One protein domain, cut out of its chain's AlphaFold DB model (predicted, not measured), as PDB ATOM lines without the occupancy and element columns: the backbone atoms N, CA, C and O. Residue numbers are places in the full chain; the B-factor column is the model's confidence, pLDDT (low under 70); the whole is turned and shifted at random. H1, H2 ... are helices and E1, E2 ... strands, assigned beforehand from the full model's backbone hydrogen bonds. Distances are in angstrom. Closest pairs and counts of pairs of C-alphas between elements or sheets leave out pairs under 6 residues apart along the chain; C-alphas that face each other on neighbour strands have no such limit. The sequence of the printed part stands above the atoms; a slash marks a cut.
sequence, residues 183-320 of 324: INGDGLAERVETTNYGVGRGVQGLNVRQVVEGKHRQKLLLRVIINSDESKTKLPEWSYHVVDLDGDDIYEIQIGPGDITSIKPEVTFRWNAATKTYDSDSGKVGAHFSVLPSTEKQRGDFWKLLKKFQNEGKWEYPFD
ATOM      1  N   ILE A 183     253.824 232.881 247.002       94.50
ATOM      2  CA  ILE A 183     252.658 232.364 247.724       94.50
ATOM      3  C   ILE A 183     251.448 232.336 246.793       94.50
ATOM      4  O   ILE A 183     250.549 231.523 246.979       94.50
ATOM      5  N   ASN A 184     251.393 233.247 245.820       95.00
ATOM      6  CA  ASN A 184     250.209 233.463 244.994       95.00
ATOM      7  C   ASN A 184     250.301 232.816 243.589       95.00
ATOM      8  O   ASN A 184     249.305 232.822 242.857       95.00
ATOM      9  N   GLY A 185     251.474 232.289 243.221       92.75
ATOM     10  CA  GLY A 185     251.752 231.598 241.962       92.75
ATOM     11  C   GLY A 185     252.034 232.518 240.764       92.75
ATOM     12  O   GLY A 185     251.980 232.059 239.620       92.75
ATOM     13  N   ASP A 186     252.284 233.815 240.970       91.44
ATOM     14  CA  ASP A 186     252.532 234.786 239.893       91.44
ATOM     15  C   ASP A 186     254.016 234.964 239.527       91.44
ATOM     16  O   ASP A 186     254.353 235.756 238.636       91.44
ATOM     17  N   GLY A 187     254.900 234.189 240.158       87.69
ATOM     18  CA  GLY A 187     256.341 234.209 239.947       87.69
ATOM     19  C   GLY A 187     257.070 235.303 240.725       87.69
ATOM     20  O   GLY A 187     258.286 235.446 240.556       87.69
ATOM     21  N   LEU A 188     256.369 236.088 241.547       89.06
ATOM     22  CA  LEU A 188     256.953 237.098 242.421       89.06
ATOM     23  C   LEU A 188     257.071 236.562 243.843       89.06
ATOM     24  O   LEU A 188     256.244 235.805 244.324       89.06
ATOM     25  N   ALA A 189     258.126 236.965 244.549       90.00
ATOM     26  CA  ALA A 189     258.265 236.592 245.950       90.00
ATOM     27  C   ALA A 189     257.378 237.481 246.830       90.00
ATOM     28  O   ALA A 189     257.524 238.707 246.823       90.00
ATOM     29  N   GLU A 190     256.546 236.882 247.672       92.31
ATOM     30  CA  GLU A 190     255.912 237.555 248.797       92.31
ATOM     31  C   GLU A 190     256.670 237.315 250.097       92.31
ATOM     32  O   GLU A 190     257.250 236.256 250.335       92.31
ATOM     33  N   ARG A 191     256.584 238.292 251.002       92.06
ATOM     34  CA  ARG A 191     256.933 238.109 252.408       92.06
ATOM     35  C   ARG A 191     255.675 238.106 253.263       92.06
ATOM     36  O   ARG A 191     254.889 239.051 253.186       92.06
ATOM     37  N   VAL A 192     255.534 237.097 254.124       92.88
ATOM     38  CA  VAL A 192     254.565 237.122 255.230       92.88
ATOM     39  C   VAL A 192     255.291 237.506 256.502       92.88
ATOM     40  O   VAL A 192     256.048 236.704 257.050       92.88
ATOM     41  N   GLU A 193     255.065 238.732 256.959       90.12
ATOM     42  CA  GLU A 193     255.792 239.308 258.086       90.12
ATOM     43  C   GLU A 193     254.920 239.587 259.303       90.12
ATOM     44  O   GLU A 193     253.689 239.678 259.241       90.12
ATOM     45  N   THR A 194     255.605 239.733 260.432       86.75
ATOM     46  CA  THR A 194     255.065 240.015 261.751       86.75
ATOM     47  C   THR A 194     255.630 241.326 262.261       86.75
ATOM     48  O   THR A 194     256.773 241.399 262.698       86.75
ATOM     49  N   THR A 195     254.795 242.357 262.320       82.44
ATOM     50  CA  THR A 195     255.153 243.599 263.006       82.44
ATOM     51  C   THR A 195     254.446 243.660 264.351       82.44
ATOM     52  O   THR A 195     253.213 243.655 264.418       82.44
ATOM     53  N   ASN A 196     255.225 243.729 265.431       75.06
ATOM     54  CA  ASN A 196     254.709 244.032 266.761       75.06
ATOM     55  C   ASN A 196     254.791 245.544 266.988       75.06
ATOM     56  O   ASN A 196     255.882 246.104 267.045       75.06
ATOM     57  N   TYR A 197     253.640 246.201 267.128       69.44
ATOM     58  CA  TYR A 197     253.578 247.652 267.335       69.44
ATOM     59  C   TYR A 197     253.744 248.077 268.802       69.44
ATOM     60  O   TYR A 197     253.580 249.254 269.110       69.44
ATOM     61  N   GLY A 198     254.077 247.142 269.701       56.97
ATOM     62  CA  GLY A 198     254.383 247.425 271.100       56.97
ATOM     63  C   GLY A 198     253.245 248.167 271.787       56.97
ATOM     64  O   GLY A 198     253.350 249.358 272.056       56.97
ATOM     65  N   VAL A 199     252.142 247.480 272.066       58.56
ATOM     66  CA  VAL A 199     251.069 248.048 272.890       58.56
ATOM     67  C   VAL A 199     251.512 247.998 274.358       58.56
ATOM     68  O   VAL A 199     252.120 247.028 274.799       58.56
ATOM     69  N   GLY A 200     251.266 249.072 275.100       50.97
ATOM     70  CA  GLY A 200     251.453 249.231 276.540       50.97
ATOM     71  C   GLY A 200     250.597 248.283 277.394       50.97
ATOM     72  O   GLY A 200     250.087 247.266 276.930       50.97
ATOM     73  N   ARG A 201     250.497 248.579 278.698       49.78
ATOM     74  CA  ARG A 201     250.045 247.624 279.730       49.78
ATOM     75  C   ARG A 201     248.698 246.970 279.387       49.78
ATOM     76  O   ARG A 201     247.696 247.658 279.277       49.78
ATOM     77  N   GLY A 202     248.677 245.636 279.337       50.72
ATOM     78  CA  GLY A 202     247.449 244.832 279.228       50.72
ATOM     79  C   GLY A 202     247.359 243.970 277.968       50.72
ATOM     80  O   GLY A 202     246.727 242.919 278.016       50.72
ATOM     81  N   VAL A 203     248.064 244.332 276.891       53.91
ATOM     82  CA  VAL A 203     248.116 243.554 275.641       53.91
ATOM     83  C   VAL A 203     249.540 243.065 275.410       53.91
ATOM     84  O   VAL A 203     250.462 243.861 275.283       53.91
ATOM     85  N   GLN A 204     249.740 241.743 275.362       49.91
ATOM     86  CA  GLN A 204     251.080 241.147 275.216       49.91
ATOM     87  C   GLN A 204     251.717 241.365 273.828       49.91
ATOM     88  O   GLN A 204     252.883 241.037 273.626       49.91
ATOM     89  N   GLY A 205     250.993 241.979 272.893       54.06
ATOM     90  CA  GLY A 205     251.519 242.453 271.619       54.06
ATOM     91  C   GLY A 205     250.417 242.543 270.575       54.06
ATOM     92  O   GLY A 205     249.713 241.565 270.331       54.06
ATOM     93  N   LEU A 206     250.274 243.708 269.937       54.47
ATOM     94  CA  LEU A 206     249.482 243.803 268.716       54.47
ATOM     95  C   LEU A 206     250.324 243.257 267.575       54.47
ATOM     96  O   LEU A 206     251.272 243.899 267.120       54.47
ATOM     97  N   ASN A 207     249.946 242.075 267.122       66.19
ATOM     98  CA  ASN A 207     250.584 241.399 266.015       66.19
ATOM     99  C   ASN A 207     249.876 241.806 264.725       66.19
ATOM    100  O   ASN A 207     248.765 241.354 264.445       66.19
ATOM    101  N   VAL A 208     250.517 242.665 263.937       70.00
ATOM    102  CA  VAL A 208     250.078 242.945 262.571       70.00
ATOM    103  C   VAL A 208     250.811 241.988 261.653       70.00
ATOM    104  O   VAL A 208     252.038 241.988 261.582       70.00
ATOM    105  N   ARG A 209     250.044 241.147 260.971       77.31
ATOM    106  CA  ARG A 209     250.536 240.261 259.925       77.31
ATOM    107  C   ARG A 209     250.310 240.920 258.581       77.31
ATOM    108  O   ARG A 209     249.212 241.427 258.334       77.31
ATOM    109  N   GLN A 210     251.337 240.944 257.743       81.88
ATOM    110  CA  GLN A 210     251.261 241.526 256.406       81.88
ATOM    111  C   GLN A 210     251.764 240.531 255.378       81.88
ATOM    112  O   GLN A 210     252.734 239.830 255.637       81.88
ATOM    113  N   VAL A 211     251.109 240.506 254.222       79.62
ATOM    114  CA  VAL A 211     251.650 239.876 253.020       79.62
ATOM    115  C   VAL A 211     251.999 240.980 252.050       79.62
ATOM    116  O   VAL A 211     251.122 241.761 251.662       79.62
ATOM    117  N   VAL A 212     253.277 241.069 251.709       78.75
ATOM    118  CA  VAL A 212     253.816 242.117 250.846       78.75
ATOM    119  C   VAL A 212     254.524 241.495 249.655       78.75
ATOM    120  O   VAL A 212     255.356 240.607 249.811       78.75
ATOM    121  N   GLU A 213     254.192 241.979 248.467       77.38
ATOM    122  CA  GLU A 213     254.826 241.589 247.209       77.38
ATOM    123  C   GLU A 213     256.209 242.256 247.082       77.38
ATOM    124  O   GLU A 213     256.363 243.462 247.331       77.38
ATOM    125  N   GLY A 214     257.218 241.480 246.688       68.94
ATOM    126  CA  GLY A 214     258.591 241.922 246.468       68.94
ATOM    127  C   GLY A 214     258.734 242.750 245.194       68.94
ATOM    128  O   GLY A 214     259.058 242.235 244.130       68.94
ATOM    129  N   LYS A 215     258.524 244.063 245.306       69.88
ATOM    130  CA  LYS A 215     258.783 245.055 244.250       69.88
ATOM    131  C   LYS A 215     259.567 246.238 244.811       69.88
ATOM    132  O   LYS A 215     259.626 246.424 246.024       69.88
ATOM    133  N   HIS A 216     260.085 247.097 243.924       65.25
ATOM    134  CA  HIS A 216     260.664 248.395 244.310       65.25
ATOM    135  C   HIS A 216     259.679 249.232 245.157       65.25
ATOM    136  O   HIS A 216     260.080 250.039 245.991       65.25
ATOM    137  N   ARG A 217     258.366 249.054 244.958       70.75
ATOM    138  CA  ARG A 217     257.328 249.556 245.866       70.75
ATOM    139  C   ARG A 217     256.476 248.391 246.327       70.75
ATOM    140  O   ARG A 217     255.876 247.727 245.486       70.75
ATOM    141  N   GLN A 218     256.426 248.161 247.635       79.88
ATOM    142  CA  GLN A 218     255.621 247.089 248.204       79.88
ATOM    143  C   GLN A 218     254.161 247.239 247.791       79.88
ATOM    144  O   GLN A 218     253.558 248.304 247.935       79.88
ATOM    145  N   LYS A 219     253.565 246.134 247.354       85.69
ATOM    146  CA  LYS A 219     252.115 246.013 247.271       85.69
ATOM    147  C   LYS A 219     251.641 245.179 248.451       85.69
ATOM    148  O   LYS A 219     252.011 244.017 248.588       85.69
ATOM    149  N   LEU A 220     250.815 245.776 249.301       88.00
ATOM    150  CA  LEU A 220     250.175 245.074 250.407       88.00
ATOM    151  C   LEU A 220     249.023 244.215 249.871       88.00
ATOM    152  O   LEU A 220     248.057 244.742 249.319       88.00
ATOM    153  N   LEU A 221     249.121 242.899 250.037       91.50
ATOM    154  CA  LEU A 221     248.119 241.931 249.574       91.50
ATOM    155  C   LEU A 221     247.122 241.559 250.676       91.50
ATOM    156  O   LEU A 221     245.946 241.327 250.399       91.50
ATOM    157  N   LEU A 222     247.589 241.541 251.928       91.56
ATOM    158  CA  LEU A 222     246.795 241.236 253.114       91.56
ATOM    159  C   LEU A 222     247.366 241.964 254.329       91.56
ATOM    160  O   LEU A 222     248.583 242.028 254.501       91.56
ATOM    161  N   ARG A 223     246.492 242.466 255.204       90.12
ATOM    162  CA  ARG A 223     246.870 242.955 256.532       90.12
ATOM    163  C   ARG A 223     245.863 242.488 257.568       90.12
ATOM    164  O   ARG A 223     244.677 242.785 257.455       90.12
ATOM    165  N   VAL A 224     246.340 241.807 258.602       88.25
ATOM    166  CA  VAL A 224     245.492 241.278 259.675       88.25
ATOM    167  C   VAL A 224     246.085 241.659 261.020       88.25
ATOM    168  O   VAL A 224     247.266 241.452 261.272       88.25
ATOM    169  N   ILE A 225     245.256 242.222 261.889       84.44
ATOM    170  CA  ILE A 225     245.542 242.324 263.315       84.44
ATOM    171  C   ILE A 225     245.131 241.002 263.958       84.44
ATOM    172  O   ILE A 225     243.999 240.581 263.744       84.44
ATOM    173  N   ILE A 226     245.996 240.396 264.769       83.69
ATOM    174  CA  ILE A 226     245.657 239.273 265.657       83.69
ATOM    175  C   ILE A 226     246.033 239.609 267.108       83.69
ATOM    176  O   ILE A 226     246.801 240.541 267.354       83.69
ATOM    177  N   ASN A 227     245.505 238.842 268.067       78.19
ATOM    178  CA  ASN A 227     245.736 239.014 269.511       78.19
ATOM    179  C   ASN A 227     245.284 240.384 270.054       78.19
ATOM    180  O   ASN A 227     245.895 240.947 270.955       78.19
ATOM    181  N   SER A 228     244.193 240.926 269.505       71.81
ATOM    182  CA  SER A 228     243.668 242.257 269.846       71.81
ATOM    183  C   SER A 228     242.798 242.332 271.110       71.81
ATOM    184  O   SER A 228     242.425 243.433 271.506       71.81
ATOM    185  N   ASP A 229     242.398 241.199 271.695       67.62
ATOM    186  CA  ASP A 229     241.473 241.162 272.839       67.62
ATOM    187  C   ASP A 229     242.214 241.324 274.173       67.62
ATOM    188  O   ASP A 229     242.978 240.454 274.589       67.62
ATOM    189  N   GLU A 230     241.949 242.439 274.855       56.06
ATOM    190  CA  GLU A 230     242.495 242.764 276.177       56.06
ATOM    191  C   GLU A 230     241.922 241.894 277.303       56.06
ATOM    192  O   GLU A 230     242.493 241.801 278.390       56.06
ATOM    193  N   SER A 231     240.748 241.293 277.092       54.88
ATOM    194  CA  SER A 231     239.897 240.856 278.197       54.88
ATOM    195  C   SER A 231     240.348 239.565 278.879       54.88
ATOM    196  O   SER A 231     239.811 239.229 279.940       54.88
ATOM    197  N   LYS A 232     241.315 238.815 278.325       53.06
ATOM    198  CA  LYS A 232     241.678 237.497 278.874       53.06
ATOM    199  C   LYS A 232     243.169 237.185 278.802       53.06
ATOM    200  O   LYS A 232     243.687 236.733 277.790       53.06
ATOM    201  N   THR A 233     243.793 237.179 279.975       53.38
ATOM    202  CA  THR A 233     245.122 236.610 280.270       53.38
ATOM    203  C   THR A 233     245.227 235.082 280.093       53.38
ATOM    204  O   THR A 233     246.199 234.478 280.537       53.38
ATOM    205  N   LYS A 234     244.219 234.423 279.501       58.56
ATOM    206  CA  LYS A 234     244.125 232.954 279.387       58.56
ATOM    207  C   LYS A 234     243.716 232.441 278.007       58.56
ATOM    208  O   LYS A 234     243.547 231.231 277.859       58.56
ATOM    209  N   LEU A 235     243.482 233.315 277.028       62.09
ATOM    210  CA  LEU A 235     243.208 232.835 275.676       62.09
ATOM    211  C   LEU A 235     244.529 232.384 275.037       62.09
ATOM    212  O   LEU A 235     245.560 233.003 275.298       62.09
ATOM    213  N   PRO A 236     244.516 231.289 274.260       69.69
ATOM    214  CA  PRO A 236     245.689 230.876 273.504       69.69
ATOM    215  C   PRO A 236     246.111 232.009 272.566       69.69
ATOM    216  O   PRO A 236     245.257 232.669 271.968       69.69
ATOM    217  N   GLU A 237     247.420 232.222 272.448       80.81
ATOM    218  CA  GLU A 237     247.973 233.103 271.424       80.81
ATOM    219  C   GLU A 237     247.460 232.646 270.053       80.81
ATOM    220  O   GLU A 237     247.304 231.449 269.810       80.81
ATOM    221  N   TRP A 238     247.108 233.585 269.181       87.50
ATOM    222  CA  TRP A 238     246.839 233.273 267.787       87.50
ATOM    223  C   TRP A 238     248.134 233.347 267.000       87.50
ATOM    224  O   TRP A 238     248.914 234.297 267.121       87.50
ATOM    225  N   SER A 239     248.310 232.355 266.143       89.50
ATOM    226  CA  SER A 239     249.407 232.251 265.197       89.50
ATOM    227  C   SER A 239     248.827 232.072 263.791       89.50
ATOM    228  O   SER A 239     247.611 232.131 263.580       89.50
ATOM    229  N   TYR A 240     249.703 231.929 262.806       92.50
ATOM    230  CA  TYR A 240     249.346 231.804 261.397       92.50
ATOM    231  C   TYR A 240     250.245 230.783 260.724       92.50
ATOM    232  O   TYR A 240     251.410 230.734 261.090       92.50
ATOM    233  N   HIS A 241     249.762 230.005 259.759       93.62
ATOM    234  CA  HIS A 241     250.576 229.139 258.897       93.62
ATOM    235  C   HIS A 241     250.243 229.446 257.441       93.62
ATOM    236  O   HIS A 241     249.111 229.813 257.131       93.62
ATOM    237  N   VAL A 242     251.236 229.292 256.571       94.69
ATOM    238  CA  VAL A 242     251.063 229.343 255.120       94.69
ATOM    239  C   VAL A 242     251.136 227.910 254.598       94.69
ATOM    240  O   VAL A 242     252.094 227.202 254.917       94.69
ATOM    241  N   VAL A 243     250.105 227.465 253.885       94.94
ATOM    242  CA  VAL A 243     249.938 226.070 253.462       94.94
ATOM    243  C   VAL A 243     249.136 226.009 252.170       94.94
ATOM    244  O   VAL A 243     248.131 226.690 252.053       94.94
ATOM    245  N   ASP A 244     249.577 225.179 251.236       96.56
ATOM    246  CA  ASP A 244     248.809 224.803 250.051       96.56
ATOM    247  C   ASP A 244     247.809 223.704 250.456       96.56
ATOM    248  O   ASP A 244     248.207 222.582 250.802       96.56
ATOM    249  N   LEU A 245     246.522 224.053 250.558       95.81
ATOM    250  CA  LEU A 245     245.488 223.138 251.055       95.81
ATOM    251  C   LEU A 245     244.910 222.226 249.979       95.81
ATOM    252  O   LEU A 245     244.382 221.164 250.327       95.81
ATOM    253  N   ASP A 246     244.941 222.643 248.720       96.81
ATOM    254  CA  ASP A 246     244.297 221.937 247.613       96.81
ATOM    255  C   ASP A 246     245.267 221.434 246.534       96.81
ATOM    256  O   ASP A 246     244.851 220.656 245.669       96.81
ATOM    257  N   GLY A 247     246.563 221.708 246.680       96.56
ATOM    258  CA  GLY A 247     247.632 221.177 245.842       96.56
ATOM    259  C   GLY A 247     247.780 221.918 244.517       96.56
ATOM    260  O   GLY A 247     248.166 221.281 243.532       96.56
ATOM    261  N   ASP A 248     247.395 223.195 244.456       96.25
ATOM    262  CA  ASP A 248     247.440 224.018 243.244       96.25
ATOM    263  C   ASP A 248     248.668 224.947 243.168       96.25
ATOM    264  O   ASP A 248     248.765 225.753 242.238       96.25
ATOM    265  N   ASP A 249     249.615 224.795 244.105       93.69
ATOM    266  CA  ASP A 249     250.793 225.651 244.293       93.69
ATOM    267  C   ASP A 249     250.446 227.131 244.599       93.69
ATOM    268  O   ASP A 249     251.320 228.000 244.551       93.69
ATOM    269  N   ILE A 250     249.194 227.429 244.969       95.62
ATOM    270  CA  ILE A 250     248.740 228.704 245.528       95.62
ATOM    271  C   ILE A 250     248.445 228.484 247.010       95.62
ATOM    272  O   ILE A 250     247.635 227.665 247.423       95.62
ATOM    273  N   TYR A 251     249.118 229.242 247.863       96.44
ATOM    274  CA  TYR A 251     249.118 228.958 249.287       96.44
ATOM    275  C   TYR A 251     248.054 229.766 250.030       96.44
ATOM    276  O   TYR A 251     247.973 230.994 249.937       96.44
ATOM    277  N   GLU A 252     247.286 229.092 250.881       95.94
ATOM    278  CA  GLU A 252     246.418 229.730 251.857       95.94
ATOM    279  C   GLU A 252     247.160 230.215 253.094       95.94
ATOM    280  O   GLU A 252     248.166 229.658 253.536       95.94
ATOM    281  N   ILE A 253     246.569 231.220 253.742       95.00
ATOM    282  CA  ILE A 253     247.019 231.702 255.045       95.00
ATOM    283  C   ILE A 253     245.965 231.325 256.072       95.00
ATOM    284  O   ILE A 253     244.865 231.881 256.113       95.00
ATOM    285  N   GLN A 254     246.307 230.375 256.926       93.50
ATOM    286  CA  GLN A 254     245.465 229.956 258.033       93.50
ATOM    287  C   GLN A 254     245.845 230.727 259.287       93.50
ATOM    288  O   GLN A 254     247.025 230.817 259.614       93.50
ATOM    289  N   ILE A 255     244.861 231.250 260.017       91.56
ATOM    290  CA  ILE A 255     245.065 231.835 261.346       91.56
ATOM    291  C   ILE A 255     244.152 231.167 262.369       91.56
ATOM    292  O   ILE A 255     243.042 230.723 262.057       91.56
ATOM    293  N   GLY A 256     244.614 231.110 263.612       91.06
ATOM    294  CA  GLY A 256     243.822 230.595 264.719       91.06
ATOM    295  C   GLY A 256     244.641 230.376 265.990       91.06
ATOM    296  O   GLY A 256     245.844 230.654 266.007       91.06
ATOM    297  N   PRO A 257     243.995 229.876 267.055       89.69
ATOM    298  CA  PRO A 257     244.641 229.523 268.313       89.69
ATOM    299  C   PRO A 257     245.816 228.556 268.143       89.69
ATOM    300  O   PRO A 257     245.667 227.506 267.514       89.69
ATOM    301  N   GLY A 258     246.950 228.860 268.768       89.12
ATOM    302  CA  GLY A 258     248.124 227.996 268.800       89.12
ATOM    303  C   GLY A 258     249.437 228.761 268.701       89.12
ATOM    304  O   GLY A 258     249.481 229.986 268.766       89.12
ATOM    305  N   ASP A 259     250.523 228.021 268.527       86.44
ATOM    306  CA  ASP A 259     251.858 228.584 268.382       86.44
ATOM    307  C   ASP A 259     252.378 228.438 266.944       86.44
ATOM    308  O   ASP A 259     251.662 228.123 265.988       86.44
ATOM    309  N   ILE A 260     253.654 228.746 266.752       81.31
ATOM    310  CA  ILE A 260     254.331 228.642 265.461       81.31
ATOM    311  C   ILE A 260     254.410 227.202 264.924       81.31
ATOM    312  O   ILE A 260     254.486 227.002 263.712       81.31
ATOM    313  N   THR A 261     254.367 226.198 265.801       84.31
ATOM    314  CA  THR A 261     254.506 224.775 265.459       84.31
ATOM    315  C   THR A 261     253.166 224.084 265.244       84.31
ATOM    316  O   THR A 261     253.084 223.139 264.465       84.31
ATOM    317  N   SER A 262     252.113 224.565 265.901       88.69
ATOM    318  CA  SER A 262     250.788 223.962 265.858       88.69
ATOM    319  C   SER A 262     249.721 225.038 265.990       88.69
ATOM    320  O   SER A 262     249.615 225.685 267.033       88.69
ATOM    321  N   ILE A 263     248.918 225.214 264.939       91.62
ATOM    322  CA  ILE A 263     247.703 226.032 264.984       91.62
ATOM    323  C   ILE A 263     246.471 225.157 264.820       91.62
ATOM    324  O   ILE A 263     246.494 224.144 264.125       91.62
ATOM    325  N   LYS A 264     245.370 225.592 265.428       93.25
ATOM    326  CA  LYS A 264     244.023 225.148 265.090       93.25
ATOM    327  C   LYS A 264     243.400 226.213 264.176       93.25
ATOM    328  O   LYS A 264     242.975 227.242 264.700       93.25
ATOM    329  N   PRO A 265     243.351 226.009 262.849       92.38
ATOM    330  CA  PRO A 265     242.812 227.005 261.928       92.38
ATOM    331  C   PRO A 265     241.349 227.319 262.246       92.38
ATOM    332  O   PRO A 265     240.517 226.414 262.317       92.38
ATOM    333  N   GLU A 266     241.034 228.599 262.429       91.06
ATOM    334  CA  GLU A 266     239.651 229.086 262.553       91.06
ATOM    335  C   GLU A 266     239.251 229.968 261.373       91.06
ATOM    336  O   GLU A 266     238.071 230.085 261.050       91.06
ATOM    337  N   VAL A 267     240.240 230.567 260.711       91.19
ATOM    338  CA  VAL A 267     240.058 231.449 259.565       91.19
ATOM    339  C   VAL A 267     241.085 231.059 258.518       91.19
ATOM    340  O   VAL A 267     242.259 230.859 258.831       91.19
ATOM    341  N   THR A 268     240.637 230.959 257.275       93.44
ATOM    342  CA  THR A 268     241.502 230.726 256.119       93.44
ATOM    343  C   THR A 268     241.343 231.901 255.172       93.44
ATOM    344  O   THR A 268     240.217 232.317 254.882       93.44
ATOM    345  N   PHE A 269     242.467 232.453 254.739       94.25
ATOM    346  CA  PHE A 269     242.532 233.437 253.677       94.25
ATOM    347  C   PHE A 269     242.983 232.747 252.397       94.25
ATOM    348  O   PHE A 269     244.018 232.082 252.398       94.25
ATOM    349  N   ARG A 270     242.215 232.926 251.326       95.44
ATOM    350  CA  ARG A 270     242.473 232.368 249.998       95.44
ATOM    351  C   ARG A 270     242.821 233.477 249.028       95.44
ATOM    352  O   ARG A 270     242.254 234.569 249.106       95.44
ATOM    353  N   TRP A 271     243.747 233.202 248.121       96.06
ATOM    354  CA  TRP A 271     244.078 234.139 247.062       96.06
ATOM    355  C   TRP A 271     242.895 234.311 246.107       96.06
ATOM    356  O   TRP A 271     242.308 233.347 245.621       96.06
ATOM    357  N   ASN A 272     242.546 235.560 245.815       94.81
ATOM    358  CA  ASN A 272     241.575 235.906 244.793       94.81
ATOM    359  C   ASN A 272     242.306 236.541 243.608       94.81
ATOM    360  O   ASN A 272     242.672 237.719 243.629       94.81
ATOM    361  N   ALA A 273     242.479 235.763 242.540       94.50
ATOM    362  CA  ALA A 273     243.178 236.202 241.334       94.50
ATOM    363  C   ALA A 273     242.509 237.406 240.637       94.50
ATOM    364  O   ALA A 273     243.192 238.204 239.991       94.50
ATOM    365  N   ALA A 274     241.186 237.572 240.773       93.06
ATOM    366  CA  ALA A 274     240.457 238.668 240.138       93.06
ATOM    367  C   ALA A 274     240.733 240.014 240.824       93.06
ATOM    368  O   ALA A 274     240.906 241.031 240.151       93.06
ATOM    369  N   THR A 275     240.796 240.028 242.157       91.12
ATOM    370  CA  THR A 275     241.092 241.238 242.945       91.12
ATOM    371  C   THR A 275     242.582 241.405 243.234       91.12
ATOM    372  O   THR A 275     243.015 242.500 243.603       91.12
ATOM    373  N   LYS A 276     243.380 240.350 243.029       92.50
ATOM    374  CA  LYS A 276     244.797 240.256 243.401       92.50
ATOM    375  C   LYS A 276     245.023 240.588 244.878       92.50
ATOM    376  O   LYS A 276     245.906 241.396 245.202       92.50
ATOM    377  N   THR A 277     244.177 240.015 245.735       91.88
ATOM    378  CA  THR A 277     244.187 240.128 247.202       91.88
ATOM    379  C   THR A 277     243.826 238.793 247.842       91.88
ATOM    380  O   THR A 277     243.308 237.904 247.176       91.88
ATOM    381  N   TYR A 278     244.060 238.670 249.146       92.44
ATOM    382  CA  TYR A 278     243.559 237.542 249.927       92.44
ATOM    383  C   TYR A 278     242.187 237.851 250.532       92.44
ATOM    384  O   TYR A 278     242.033 238.853 251.235       92.44
ATOM    385  N   ASP A 279     241.231 236.952 250.317       90.50
ATOM    386  CA  ASP A 279     239.865 237.030 250.838       90.50
ATOM    387  C   ASP A 279     239.609 235.914 251.858       90.50
ATOM    388  O   ASP A 279     240.318 234.913 251.889       90.50
ATOM    389  N   SER A 280     238.600 236.067 252.719       88.19
ATOM    390  CA  SER A 280     238.243 235.047 253.714       88.19
ATOM    391  C   SER A 280     236.734 234.887 253.862       88.19
ATOM    392  O   SER A 280     235.999 235.875 253.920       88.19
ATOM    393  N   ASP A 281     236.289 233.638 254.008       71.50
ATOM    394  CA  ASP A 281     234.875 233.265 254.141       71.50
ATOM    395  C   ASP A 281     234.254 233.712 255.477       71.50
ATOM    396  O   ASP A 281     233.041 233.898 255.590       71.50
ATOM    397  N   SER A 282     235.072 233.895 256.517       59.97
ATOM    398  CA  SER A 282     234.616 234.074 257.901       59.97
ATOM    399  C   SER A 282     234.709 235.516 258.408       59.97
ATOM    400  O   SER A 282     234.813 235.729 259.615       59.97
ATOM    401  N   GLY A 283     234.675 236.509 257.511       54.47
ATOM    402  CA  GLY A 283     234.905 237.937 257.778       54.47
ATOM    403  C   GLY A 283     233.918 238.639 258.726       54.47
ATOM    404  O   GLY A 283     233.289 239.628 258.353       54.47
ATOM    405  N   LYS A 284     233.796 238.190 259.977       54.06
ATOM    406  CA  LYS A 284     233.192 238.971 261.058       54.06
ATOM    407  C   LYS A 284     234.289 239.554 261.935       54.06
ATOM    408  O   LYS A 284     235.019 238.839 262.607       54.06
ATOM    409  N   VAL A 285     234.365 240.881 261.927       50.69
ATOM    410  CA  VAL A 285     235.165 241.677 262.859       50.69
ATOM    411  C   VAL A 285     234.714 241.360 264.289       50.69
ATOM    412  O   VAL A 285     233.562 241.624 264.638       50.69
ATOM    413  N   GLY A 286     235.608 240.810 265.113       53.78
ATOM    414  CA  GLY A 286     235.360 240.609 266.541       53.78
ATOM    415  C   GLY A 286     236.014 239.362 267.142       53.78
ATOM    416  O   GLY A 286     236.038 238.300 266.535       53.78
ATOM    417  N   ALA A 287     236.474 239.525 268.385       64.88
ATOM    418  CA  ALA A 287     237.041 238.562 269.338       64.88
ATOM    419  C   ALA A 287     238.557 238.292 269.297       64.88
ATOM    420  O   ALA A 287     239.135 238.270 270.370       64.88
ATOM    421  N   HIS A 288     239.242 238.162 268.156       74.94
ATOM    422  CA  HIS A 288     240.703 237.892 268.185       74.94
ATOM    423  C   HIS A 288     241.509 238.409 267.008       74.94
ATOM    424  O   HIS A 288     242.726 238.576 267.133       74.94
ATOM    425  N   PHE A 289     240.846 238.662 265.886       81.38
ATOM    426  CA  PHE A 289     241.481 239.199 264.704       81.38
ATOM    427  C   PHE A 289     240.606 240.263 264.043       81.38
ATOM    428  O   PHE A 289     239.393 240.336 264.258       81.38
ATOM    429  N   SER A 290     241.238 241.098 263.227       82.12
ATOM    430  CA  SER A 290     240.571 242.081 262.387       82.12
ATOM    431  C   SER A 290     241.339 242.220 261.083       82.12
ATOM    432  O   SER A 290     242.528 242.541 261.089       82.12
ATOM    433  N   VAL A 291     240.654 242.007 259.962       84.88
ATOM    434  CA  VAL A 291     241.220 242.280 258.638       84.88
ATOM    435  C   VAL A 291     241.229 243.784 258.439       84.88
ATOM    436  O   VAL A 291     240.235 244.467 258.693       84.88
ATOM    437  N   LEU A 292     242.375 244.304 258.030       80.75
ATOM    438  CA  LEU A 292     242.545 245.706 257.722       80.75
ATOM    439  C   LEU A 292     242.499 245.925 256.216       80.75
ATOM    440  O   LEU A 292     242.903 245.048 255.452       80.75
ATOM    441  N   PRO A 293     242.053 247.105 255.776       79.00
ATOM    442  CA  PRO A 293     242.047 247.403 254.359       79.00
ATOM    443  C   PRO A 293     243.478 247.452 253.781       79.00
ATOM    444  O   PRO A 293     244.399 247.941 254.440       79.00
ATOM    445  N   SER A 294     243.664 246.947 252.558       71.94
ATOM    446  CA  SER A 294     244.979 246.695 251.944       71.94
ATOM    447  C   SER A 294     245.473 247.774 250.966       71.94
ATOM    448  O   SER A 294     246.586 247.671 250.460       71.94
ATOM    449  N   THR A 295     244.704 248.834 250.689       75.56
ATOM    450  CA  THR A 295     245.113 249.862 249.705       75.56
ATOM    451  C   THR A 295     245.984 250.968 250.311       75.56
ATOM    452  O   THR A 295     245.908 251.284 251.497       75.56
ATOM    453  N   GLU A 296     246.779 251.637 249.475       63.59
ATOM    454  CA  GLU A 296     247.701 252.705 249.889       63.59
ATOM    455  C   GLU A 296     246.991 253.909 250.534       63.59
ATOM    456  O   GLU A 296     247.409 254.396 251.585       63.59
ATOM    457  N   LYS A 297     245.826 254.312 249.999       65.38
ATOM    458  CA  LYS A 297     244.947 255.321 250.621       65.38
ATOM    459  C   LYS A 297     244.546 254.931 252.052       65.38
ATOM    460  O   LYS A 297     244.371 255.798 252.903       65.38
ATOM    461  N   GLN A 298     244.451 253.631 252.324       65.94
ATOM    462  CA  GLN A 298     244.067 253.077 253.619       65.94
ATOM    463  C   GLN A 298     245.261 252.873 254.567       65.94
ATOM    464  O   GLN A 298     245.057 252.628 255.755       65.94
ATOM    465  N   ARG A 299     246.513 253.062 254.118       66.25
ATOM    466  CA  ARG A 299     247.691 253.095 255.009       66.25
ATOM    467  C   ARG A 299     247.601 254.259 255.998       66.25
ATOM    468  O   ARG A 299     247.852 254.078 257.185       66.25
ATOM    469  N   GLY A 300     247.134 255.424 255.545       68.88
ATOM    470  CA  GLY A 300     246.805 256.545 256.433       68.88
ATOM    471  C   GLY A 300     245.653 256.225 257.395       68.88
ATOM    472  O   GLY A 300     245.615 256.732 258.515       68.88
ATOM    473  N   ASP A 301     244.737 255.345 256.992       69.38
ATOM    474  CA  ASP A 301     243.628 254.900 257.835       69.38
ATOM    475  C   ASP A 301     244.059 253.849 258.866       69.38
ATOM    476  O   ASP A 301     243.471 253.801 259.944       69.38
ATOM    477  N   PHE A 302     245.131 253.088 258.617       75.81
ATOM    478  CA  PHE A 302     245.733 252.195 259.612       75.81
ATOM    479  C   PHE A 302     246.220 252.962 260.842       75.81
ATOM    480  O   PHE A 302     245.826 252.636 261.958       75.81
ATOM    481  N   TRP A 303     246.996 254.032 260.657       75.31
ATOM    482  CA  TRP A 303     247.449 254.849 261.783       75.31
ATOM    483  C   TRP A 303     246.293 255.525 262.516       75.31
ATOM    484  O   TRP A 303     246.294 255.596 263.745       75.31
ATOM    485  N   LYS A 304     245.269 255.989 261.787       78.25
ATOM    486  CA  LYS A 304     244.041 256.500 262.412       78.25
ATOM    487  C   LYS A 304     243.326 255.418 263.209       78.25
ATOM    488  O   LYS A 304     242.789 255.726 264.264       78.25
ATOM    489  N   LEU A 305     243.313 254.178 262.727       74.12
ATOM    490  CA  LEU A 305     242.700 253.051 263.414       74.12
ATOM    491  C   LEU A 305     243.471 252.686 264.685       74.12
ATOM    492  O   LEU A 305     242.846 252.546 265.731       74.12
ATOM    493  N   LEU A 306     244.806 252.610 264.628       75.44
ATOM    494  CA  LEU A 306     245.635 252.409 265.821       75.44
ATOM    495  C   LEU A 306     245.397 253.524 266.851       75.44
ATOM    496  O   LEU A 306     245.123 253.235 268.013       75.44
ATOM    497  N   LYS A 307     245.389 254.792 266.410       75.38
ATOM    498  CA  LYS A 307     245.056 255.951 267.259       75.38
ATOM    499  C   LYS A 307     243.628 255.898 267.796       75.38
ATOM    500  O   LYS A 307     243.385 256.297 268.927       75.38
ATOM    501  N   LYS A 308     242.663 255.416 267.011       73.94
ATOM    502  CA  LYS A 308     241.275 255.237 267.453       73.94
ATOM    503  C   LYS A 308     241.203 254.207 268.576       73.94
ATOM    504  O   LYS A 308     240.599 254.501 269.599       73.94
ATOM    505  N   PHE A 309     241.843 253.048 268.416       70.81
ATOM    506  CA  PHE A 309     241.903 252.038 269.475       70.81
ATOM    507  C   PHE A 309     242.597 252.571 270.732       70.81
ATOM    508  O   PHE A 309     242.105 252.347 271.834       70.81
ATOM    509  N   GLN A 310     243.658 253.364 270.560       70.38
ATOM    510  CA  GLN A 310     244.311 254.061 271.666       70.38
ATOM    511  C   GLN A 310     243.357 255.022 272.396       70.38
ATOM    512  O   GLN A 310     243.208 254.962 273.613       70.38
ATOM    513  N   ASN A 311     242.661 255.885 271.653       69.56
ATOM    514  CA  ASN A 311     241.748 256.890 272.207       69.56
ATOM    515  C   ASN A 311     240.499 256.286 272.861       69.56
ATOM    516  O   ASN A 311     239.917 256.897 273.752       69.56
ATOM    517  N   GLU A 312     240.075 255.098 272.429       69.19
ATOM    518  CA  GLU A 312     238.978 254.352 273.054       69.19
ATOM    519  C   GLU A 312     239.380 253.726 274.404       69.19
ATOM    520  O   GLU A 312     238.561 253.044 275.017       69.19
ATOM    521  N   GLY A 313     240.620 253.944 274.871       62.09
ATOM    522  CA  GLY A 313     241.149 253.359 276.105       62.09
ATOM    523  C   GLY A 313     241.332 251.847 276.015       62.09
ATOM    524  O   GLY A 313     241.516 251.199 277.038       62.09
ATOM    525  N   LYS A 314     241.251 251.302 274.796       62.12
ATOM    526  CA  LYS A 314     241.372 249.879 274.506       62.12
ATOM    527  C   LYS A 314     242.804 249.438 274.311       62.12
ATOM    528  O   LYS A 314     242.947 248.271 274.046       62.12
ATOM    529  N   TRP A 315     243.788 250.341 274.264       63.69
ATOM    530  CA  TRP A 315     245.220 250.067 274.092       63.69
ATOM    531  C   TRP A 315     246.013 251.287 274.586       63.69
ATOM    532  O   TRP A 315     245.783 252.401 274.121       63.69
ATOM    533  N   GLU A 316     246.985 251.123 275.480       53.25
ATOM    534  CA  GLU A 316     248.004 252.163 275.704       53.25
ATOM    535  C   GLU A 316     249.135 251.955 274.689       53.25
ATOM    536  O   GLU A 316     249.437 250.820 274.372       53.25
ATOM    537  N   TYR A 317     249.789 252.986 274.157       52.22
ATOM    538  CA  TYR A 317     251.007 252.822 273.344       52.22
ATOM    539  C   TYR A 317     252.130 253.660 273.961       52.22
ATOM    540  O   TYR A 317     251.867 254.790 274.375       52.22
ATOM    541  N   PRO A 318     253.384 253.176 273.986       48.25
ATOM    542  CA  PRO A 318     254.543 253.998 274.314       48.25
ATOM    543  C   PRO A 318     254.964 254.922 273.152       48.25
ATOM    544  O   PRO A 318     255.866 255.736 273.323       48.25
ATOM    545  N   PHE A 319     254.350 254.793 271.969       46.53
ATOM    546  CA  PHE A 319     254.793 255.449 270.738       46.53
ATOM    547  C   PHE A 319     254.118 256.820 270.540       46.53
ATOM    548  O   PHE A 319     252.923 256.899 270.254       46.53
ATOM    549  N   ASP A 320     254.880 257.910 270.675       51.66
ATOM    550  CA  ASP A 320     254.438 259.257 270.286       51.66
ATOM    551  C   ASP A 320     254.683 259.420 268.775       51.66
ATOM    552  O   ASP A 320     255.819 259.547 268.321       51.66
TER     553      ASP A 320
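Overview. This is residues 183 to 320 of the 324 residues of an uncharacterized protein of Verrucomicrobiales bacterium (UniProt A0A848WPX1). Two strongly twisted four-stranded sheets form a sandwich, only partly face to face: E1, E2, E3 and E8 make one layer and E4 to E7 the other, which is curled, with its edge strand E7 close to E3. One helix, H1, follows E8 at the outside and only grazes the first sheet. The printed part has 138 residues, with E1 to E8 and then H1 along the chain; both sheets, in the orders E1 E2 E3 E8 and E4 E5 E6 E7, are antiparallel. The class is mixed, though under half of the residues are in named elements; the whole is compact, with a radius of gyration of the C-alphas of 15.3 A and spans of 43 by 33 by 23 A.

Arrangement. E1, residues 190 to 196, E2, residues 207 to 213, and E3, residues 219 to 226, form a meander, each strand the antiparallel neighbour of the one before. N 193 and O 210 are 2.9 A apart, and N 209 and O 224 are 2.8 A apart, within hydrogen-bond range. E4, residues 238 to 243, E5, residues 252 to 257, E6, residues 267 to 272, and E7, residues 277 to 280, form a second meander. Its pairs within hydrogen-bond range include N 241 and O 254 at 2.9 A, N 269 and O 253 at 2.8 A, and N 270 and O 279 at 2.8 A. The pairing of E6 is staggered, with E5 over residues 267 to 269 and with E7 over 269 to 272. The closest C-alphas of E3 and E7, those of Leu 221 and Thr 277, are 4.9 A apart; E1 and E2 are apart from E4 to E7. E8, residues 289 to 292, is antiparallel to E3, with N 292 and O 223 at 2.8 A. H1, residues 296 to 311, only grazes that sheet with its residues 296 to 305; the closest C-alphas of E8 and H1 are those of Leu 292 and Phe 302, 7.5 A. In H1, 9 of 12 O i to N i+4 pairs are within hydrogen-bond range.

Along the chain. E1 begins at C-alpha 190 (255.912, 237.555, 248.797) and is 19.1 A long, E2 19.3 A, E3 20.6 A. E4 measures 16.3 A, E5 16.6 A, E6 15.5 A, E7 10.2 A and E8 9.6 A. H1 runs 23.5 A, to C-alpha 311 (241.748, 256.890, 272.207).

Size, cuts and confidence. The two C-alphas farthest apart, those of Gly 247 and Asp 320, are 45.8 A apart. The printed part has no cut, and the link E3 to E4, 11 residues, is long. Mean pLDDT of the printed part is 78.0; 44 residues are under 70, among them 197 to 207 and 311 to 320.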